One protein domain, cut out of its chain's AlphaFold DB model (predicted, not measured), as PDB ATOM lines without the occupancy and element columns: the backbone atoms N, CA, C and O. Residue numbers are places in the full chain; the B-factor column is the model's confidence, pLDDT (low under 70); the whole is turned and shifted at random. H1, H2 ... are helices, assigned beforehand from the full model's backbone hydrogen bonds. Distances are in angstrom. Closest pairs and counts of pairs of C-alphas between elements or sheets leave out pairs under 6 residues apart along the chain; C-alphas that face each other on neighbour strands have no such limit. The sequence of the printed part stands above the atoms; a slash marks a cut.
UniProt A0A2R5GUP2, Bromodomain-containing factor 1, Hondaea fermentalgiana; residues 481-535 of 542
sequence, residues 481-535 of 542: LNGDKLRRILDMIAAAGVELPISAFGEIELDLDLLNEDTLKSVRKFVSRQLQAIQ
ATOM      1  N   LEU A 481     163.778 194.559 166.669       77.56
ATOM      2  CA  LEU A 481     163.838 194.977 165.268       77.56
ATOM      3  C   LEU A 481     162.799 196.058 164.932       77.56
ATOM      4  O   LEU A 481     161.624 195.945 165.260       77.56
ATOM      5  N   ASN A 482     163.235 197.085 164.198       75.31
ATOM      6  CA  ASN A 482     162.376 198.177 163.721       75.31
ATOM      7  C   ASN A 482     161.328 197.689 162.693       75.31
ATOM      8  O   ASN A 482     161.552 196.697 161.996       75.31
ATOM      9  N   GLY A 483     160.234 198.446 162.532       71.31
ATOM     10  CA  GLY A 483     159.060 198.093 161.712       71.31
ATOM     11  C   GLY A 483     159.350 197.543 160.307       71.31
ATOM     12  O   GLY A 483     158.810 196.501 159.937       71.31
ATOM     13  N   ASP A 484     160.267 198.150 159.550       74.88
ATOM     14  CA  ASP A 484     160.609 197.694 158.187       74.88
ATOM     15  C   ASP A 484     161.211 196.278 158.165       74.88
ATOM     16  O   ASP A 484     161.034 195.505 157.220       74.88
ATOM     17  N   LYS A 485     161.930 195.911 159.234       80.00
ATOM     18  CA  LYS A 485     162.537 194.585 159.398       80.00
ATOM     19  C   LYS A 485     161.503 193.554 159.850       80.00
ATOM     20  O   LYS A 485     161.615 192.397 159.449       80.00
ATOM     21  N   LEU A 486     160.497 193.976 160.622       79.38
ATOM     22  CA  LEU A 486     159.339 193.155 160.983       79.38
ATOM     23  C   LEU A 486     158.492 192.827 159.749       79.38
ATOM     24  O   LEU A 486     158.143 191.666 159.553       79.38
ATOM     25  N   ARG A 487     158.255 193.797 158.850       78.88
ATOM     26  CA  ARG A 487     157.513 193.551 157.601       78.88
ATOM     27  C   ARG A 487     158.134 192.427 156.772       78.88
ATOM     28  O   ARG A 487     157.447 191.486 156.398       78.88
ATOM     29  N   ARG A 488     159.458 192.451 156.609       79.31
ATOM     30  CA  ARG A 488     160.196 191.411 155.874       79.31
ATOM     31  C   ARG A 488     160.170 190.033 156.553       79.31
ATOM     32  O   ARG A 488     160.399 189.028 155.886       79.31
ATOM     33  N   ILE A 489     159.914 189.967 157.864       81.44
ATOM     34  CA  ILE A 489     159.696 188.707 158.593       81.44
ATOM     35  C   ILE A 489     158.289 188.170 158.325       81.44
ATOM     36  O   ILE A 489     158.152 186.977 158.064       81.44
ATOM     37  N   LEU A 490     157.277 189.042 158.305       78.94
ATOM     38  CA  LEU A 490     155.909 188.685 157.920       78.94
ATOM     39  C   LEU A 490     155.857 188.139 156.487       78.94
ATOM     40  O   LEU A 490     155.282 187.078 156.269       78.94
ATOM     41  N   ASP A 491     156.548 188.782 155.540       78.50
ATOM     42  CA  ASP A 491     156.615 188.317 154.146       78.50
ATOM     43  C   ASP A 491     157.255 186.911 154.031       78.50
ATOM     44  O   ASP A 491     156.801 186.079 153.247       78.50
ATOM     45  N   MET A 492     158.276 186.599 154.848       77.25
ATOM     46  CA  MET A 492     158.882 185.255 154.908       77.25
ATOM     47  C   MET A 492     157.964 184.197 155.539       77.25
ATOM     48  O   MET A 492     158.080 183.021 155.200       77.25
ATOM     49  N   ILE A 493     157.088 184.589 156.467       78.38
ATOM     50  CA  ILE A 493     156.125 183.687 157.117       78.38
ATOM     51  C   ILE A 493     154.939 183.415 156.183       78.38
ATOM     52  O   ILE A 493     154.569 182.256 155.997       78.38
ATOM     53  N   ALA A 494     154.427 184.444 155.505       74.25
ATOM     54  CA  ALA A 494     153.396 184.307 154.478       74.25
ATOM     55  C   ALA A 494     153.870 183.425 153.306       74.25
ATOM     56  O   ALA A 494     153.156 182.520 152.879       74.25
ATOM     57  N   ALA A 495     155.117 183.599 152.847       72.94
ATOM     58  CA  ALA A 495     155.724 182.746 151.819       72.94
ATOM     59  C   ALA A 495     155.902 181.271 152.245       72.94
ATOM     60  O   ALA A 495     156.130 180.415 151.391       72.94
ATOM     61  N   ALA A 496     155.791 180.957 153.542       70.94
ATOM     62  CA  ALA A 496     155.799 179.591 154.062       70.94
ATOM     63  C   ALA A 496     154.394 178.962 154.180       70.94
ATOM     64  O   ALA A 496     154.282 177.848 154.693       70.94
ATOM     65  N   GLY A 497     153.341 179.649 153.713       61.72
ATOM     66  CA  GLY A 497     151.968 179.133 153.680       61.72
ATOM     67  C   GLY A 497     151.199 179.248 154.999       61.72
ATOM     68  O   GLY A 497     150.226 178.526 155.190       61.72
ATOM     69  N   VAL A 498     151.632 180.120 155.916       69.50
ATOM     70  CA  VAL A 498     150.921 180.390 157.177       69.50
ATOM     71  C   VAL A 498     150.091 181.661 157.019       69.50
ATOM     72  O   VAL A 498     150.643 182.758 156.936       69.50
ATOM     73  N   GLU A 499     148.765 181.517 156.979       56.97
ATOM     74  CA  GLU A 499     147.843 182.653 157.025       56.97
ATOM     75  C   GLU A 499     147.815 183.233 158.443       56.97
ATOM     76  O   GLU A 499     147.454 182.556 159.405       56.97
ATOM     77  N   LEU A 500     148.222 184.497 158.576       60.09
ATOM     78  CA  LEU A 500     148.194 185.223 159.842       60.09
ATOM     79  C   LEU A 500     146.879 186.008 159.941       60.09
ATOM     80  O   LEU A 500     146.638 186.865 159.084       60.09
ATOM     81  N   PRO A 501     146.027 185.764 160.955       55.94
ATOM     82  CA  PRO A 501     144.800 186.528 161.130       55.94
ATOM     83  C   PRO A 501     145.142 187.981 161.483       55.94
ATOM     84  O   PRO A 501     145.758 188.267 162.508       55.94
ATOM     85  N   ILE A 502     144.736 188.915 160.624       51.03
ATOM     86  CA  ILE A 502     144.901 190.348 160.878       51.03
ATOM     87  C   ILE A 502     143.797 190.777 161.849       51.03
ATOM     88  O   ILE A 502     142.616 190.766 161.495       51.03
ATOM     89  N   SER A 503     144.174 191.163 163.070       45.25
ATOM     90  CA  SER A 503     143.232 191.734 164.036       45.25
ATOM     91  C   SER A 503     142.661 193.056 163.512       45.25
ATOM     92  O   SER A 503     143.360 193.830 162.854       45.25
ATOM     93  N   ALA A 504     141.405 193.362 163.854       43.47
ATOM     94  CA  ALA A 504     140.695 194.568 163.404       43.47
ATOM     95  C   ALA A 504     141.376 195.900 163.804       43.47
ATOM     96  O   ALA A 504     141.002 196.956 163.299       43.47
ATOM     97  N   PHE A 505     142.380 195.849 164.684       38.19
ATOM     98  CA  PHE A 505     143.175 196.991 165.146       38.19
ATOM     99  C   PHE A 505     144.564 197.106 164.484       38.19
ATOM    100  O   PHE A 505     145.339 197.985 164.844       38.19
ATOM    101  N   GLY A 506     144.891 196.248 163.509       48.94
ATOM    102  CA  GLY A 506     146.167 196.289 162.776       48.94
ATOM    103  C   GLY A 506     147.355 195.640 163.496       48.94
ATOM    104  O   GLY A 506     148.472 195.662 162.979       48.94
ATOM    105  N   GLU A 507     147.124 195.035 164.661       53.25
ATOM    106  CA  GLU A 507     148.101 194.203 165.365       53.25
ATOM    107  C   GLU A 507     148.140 192.795 164.745       53.25
ATOM    108  O   GLU A 507     147.101 192.219 164.410       53.25
ATOM    109  N   ILE A 508     149.347 192.248 164.567       60.06
ATOM    110  CA  ILE A 508     149.577 190.914 163.993       60.06
ATOM    111  C   ILE A 508     150.237 190.047 165.063       60.06
ATOM    112  O   ILE A 508     151.409 190.241 165.390       60.06
ATOM    113  N   GLU A 509     149.481 189.091 165.592       58.22
ATOM    114  CA  GLU A 509     149.982 188.096 166.537       58.22
ATOM    115  C   GLU A 509     150.739 186.993 165.778       58.22
ATOM    116  O   GLU A 509     150.281 186.488 164.752       58.22
ATOM    117  N   LEU A 510     151.948 186.663 166.242       66.19
ATOM    118  CA  LEU A 510     152.849 185.713 165.585       66.19
ATOM    119  C   LEU A 510     153.032 184.452 166.429       66.19
ATOM    120  O   LEU A 510     153.983 184.343 167.208       66.19
ATOM    121  N   ASP A 511     152.169 183.464 166.197       67.44
ATOM    122  CA  ASP A 511     152.289 182.130 166.784       67.44
ATOM    123  C   ASP A 511     153.504 181.375 166.225       67.44
ATOM    124  O   ASP A 511     153.431 180.588 165.277       67.44
ATOM    125  N   LEU A 512     154.657 181.573 166.873       70.00
ATOM    126  CA  LEU A 512     155.905 180.852 166.586       70.00
ATOM    127  C   LEU A 512     155.764 179.324 166.724       70.00
ATOM    128  O   LEU A 512     156.634 178.590 166.246       70.00
ATOM    129  N   ASP A 513     154.698 178.839 167.366       71.44
ATOM    130  CA  ASP A 513     154.402 177.416 167.492       71.44
ATOM    131  C   ASP A 513     153.773 176.779 166.249       71.44
ATOM    132  O   ASP A 513     154.015 175.593 166.020       71.44
ATOM    133  N   LEU A 514     153.097 177.566 165.404       68.94
ATOM    134  CA  LEU A 514     152.534 177.122 164.122       68.94
ATOM    135  C   LEU A 514     153.562 177.146 162.973       68.94
ATOM    136  O   LEU A 514     153.294 176.647 161.881       68.94
ATOM    137  N   LEU A 515     154.758 177.704 163.198       72.62
ATOM    138  CA  LEU A 515     155.808 177.785 162.183       72.62
ATOM    139  C   LEU A 515     156.585 176.469 162.031       72.62
ATOM    140  O   LEU A 515     157.169 175.947 162.985       72.62
ATOM    141  N   ASN A 516     156.699 176.006 160.784       79.19
ATOM    142  CA  ASN A 516     157.548 174.878 160.404       79.19
ATOM    143  C   ASN A 516     159.015 175.094 160.818       79.19
ATOM    144  O   ASN A 516     159.544 176.208 160.768       79.19
ATOM    145  N   GLU A 517     159.708 174.004 161.170       79.62
ATOM    146  CA  GLU A 517     161.079 174.049 161.701       79.62
ATOM    147  C   GLU A 517     162.064 174.781 160.761       79.62
ATOM    148  O   GLU A 517     162.953 175.500 161.228       79.62
ATOM    149  N   ASP A 518     161.898 174.650 159.445       79.19
ATOM    150  CA  ASP A 518     162.784 175.279 158.458       79.19
ATOM    151  C   ASP A 518     162.443 176.755 158.190       79.19
ATOM    152  O   ASP A 518     163.355 177.572 158.002       79.19
ATOM    153  N   THR A 519     161.170 177.143 158.313       82.12
ATOM    154  CA  THR A 519     160.746 178.553 158.377       82.12
ATOM    155  C   THR A 519     161.341 179.218 159.615       82.12
ATOM    156  O   THR A 519     161.981 180.264 159.514       82.12
ATOM    157  N   LEU A 520     161.243 178.565 160.776       83.62
ATOM    158  CA  LEU A 520     161.784 179.047 162.046       83.62
ATOM    159  C   LEU A 520     163.316 179.225 161.994       83.62
ATOM    160  O   LEU A 520     163.842 180.254 162.428       83.62
ATOM    161  N   LYS A 521     164.051 178.275 161.392       84.69
ATOM    162  CA  LYS A 521     165.498 178.416 161.116       84.69
ATOM    163  C   LYS A 521     165.801 179.594 160.186       84.69
ATOM    164  O   LYS A 521     166.797 180.289 160.405       84.69
ATOM    165  N   SER A 522     164.973 179.814 159.165       83.75
ATOM    166  CA  SER A 522     165.153 180.876 158.167       83.75
ATOM    167  C   SER A 522     164.920 182.264 158.764       83.75
ATOM    168  O   SER A 522     165.802 183.123 158.665       83.75
ATOM    169  N   VAL A 523     163.816 182.450 159.499       84.44
ATOM    170  CA  VAL A 523     163.531 183.678 160.257       84.44
ATOM    171  C   VAL A 523     164.642 183.939 161.279       84.44
ATOM    172  O   VAL A 523     165.209 185.030 161.291       84.44
ATOM    173  N   ARG A 524     165.076 182.930 162.051       86.06
ATOM    174  CA  ARG A 524     166.217 183.057 162.982       86.06
ATOM    175  C   ARG A 524     167.506 183.508 162.299       86.06
ATOM    176  O   ARG A 524     168.223 184.351 162.844       86.06
ATOM    177  N   LYS A 525     167.830 182.952 161.127       86.56
ATOM    178  CA  LYS A 525     169.030 183.310 160.351       86.56
ATOM    179  C   LYS A 525     168.960 184.753 159.848       86.56
ATOM    180  O   LYS A 525     169.984 185.436 159.844       86.56
ATOM    181  N   PHE A 526     167.775 185.228 159.464       86.56
ATOM    182  CA  PHE A 526     167.548 186.627 159.110       86.56
ATOM    183  C   PHE A 526     167.671 187.551 160.330       86.56
ATOM    184  O   PHE A 526     168.501 188.458 160.312       86.56
ATOM    185  N   VAL A 527     166.929 187.280 161.410       86.69
ATOM    186  CA  VAL A 527     166.943 188.065 162.659       86.69
ATOM    187  C   VAL A 527     168.356 188.161 163.236       86.69
ATOM    188  O   VAL A 527     168.827 189.260 163.513       86.69
ATOM    189  N   SER A 528     169.096 187.049 163.305       85.06
ATOM    190  CA  SER A 528     170.483 187.048 163.797       85.06
ATOM    191  C   SER A 528     171.403 187.943 162.961       85.06
ATOM    192  O   SER A 528     172.200 188.683 163.529       85.06
ATOM    193  N   ARG A 529     171.274 187.936 161.625       84.75
ATOM    194  CA  ARG A 529     172.034 188.843 160.743       84.75
ATOM    195  C   ARG A 529     171.646 190.308 160.958       84.75
ATOM    196  O   ARG A 529     172.518 191.170 160.949       84.75
ATOM    197  N   GLN A 530     170.358 190.591 161.163       84.81
ATOM    198  CA  GLN A 530     169.885 191.948 161.443       84.81
ATOM    199  C   GLN A 530     170.376 192.468 162.797       84.81
ATOM    200  O   GLN A 530     170.761 193.630 162.879       84.81
ATOM    201  N   LEU A 531     170.409 191.622 163.830       81.75
ATOM    202  CA  LEU A 531     170.906 191.995 165.154       81.75
ATOM    203  C   LEU A 531     172.429 192.130 165.194       81.75
ATOM    204  O   LEU A 531     172.909 193.080 165.796       81.75
ATOM    205  N   GLN A 532     173.189 191.291 164.482       82.75
ATOM    206  CA  GLN A 532     174.643 191.478 164.327       82.75
ATOM    207  C   GLN A 532     175.003 192.805 163.642       82.75
ATOM    208  O   GLN A 532     176.011 193.415 163.986       82.75
ATOM    209  N   ALA A 533     174.169 193.278 162.709       78.88
ATOM    210  CA  ALA A 533     174.356 194.571 162.050       78.88
ATOM    211  C   ALA A 533     173.998 195.783 162.939       78.88
ATOM    212  O   ALA A 533     174.467 196.883 162.668       78.88
ATOM    213  N   ILE A 534     173.170 195.602 163.977       74.81
ATOM    214  CA  ILE A 534     172.812 196.656 164.949       74.81
ATOM    215  C   ILE A 534     173.749 196.615 166.171       74.81
ATOM    216  O   ILE A 534     174.080 197.651 166.742       74.81
ATOM    217  N   GLN A 535     174.174 195.421 166.588       75.00
ATOM    218  CA  GLN A 535     174.958 195.166 167.793       75.00
ATOM    219  C   GLN A 535     176.137 194.228 167.469       75.00
ATOM    220  O   GLN A 535     175.948 193.009 167.413       75.00
TER     221      GLN A 535
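Overview. This is residues 481 to 535 of the 542 residues of the protein "Bromodomain-containing factor 1" of Hondaea fermentalgiana (UniProt A0A2R5GUP2). A helical hairpin: H1 and the longer H2 lie side by side, running opposite ways, and the link between them makes a wide loop beyond H1, on the side away from H2. The loop's tip, residues 502 to 507, sticks out and stands free. The printed part has 55 residues, with two named helices, H1 then H2, and no named strand; its class is all helix. It is only just compact, close to loose, with a radius of gyration of the C-alphas of 11.7 A and spans of 34 by 25 by 16 A.

Arrangement. H1, residues 483 to 494, touches H2, residues 517 to 534, with residues 489 to 493 alone, and H2 touches it with residues 519 to 523 alone. The closest C-alphas, of Ile 489 and Val 523, are 6.5 A apart. The helices run opposite ways at a shallow tilt of 15 degrees. In both, every O i to N i+4 pair is within hydrogen-bond range.

Along the chain. H1 begins at C-alpha 483 (159.060, 198.093, 161.712) and is 16.6 A long from first to last C-alpha. H2, 25.7 A long, ends at C-alpha 534 (172.812, 196.656, 164.949).

Size, cuts and confidence. The two C-alphas farthest apart, of Ala 504 and Gln 535, are 34.5 A apart. The printed part has no cut. The long link has 22 residues, 495 to 516. Residues 497 to 511 and 514 have pLDDT under 70.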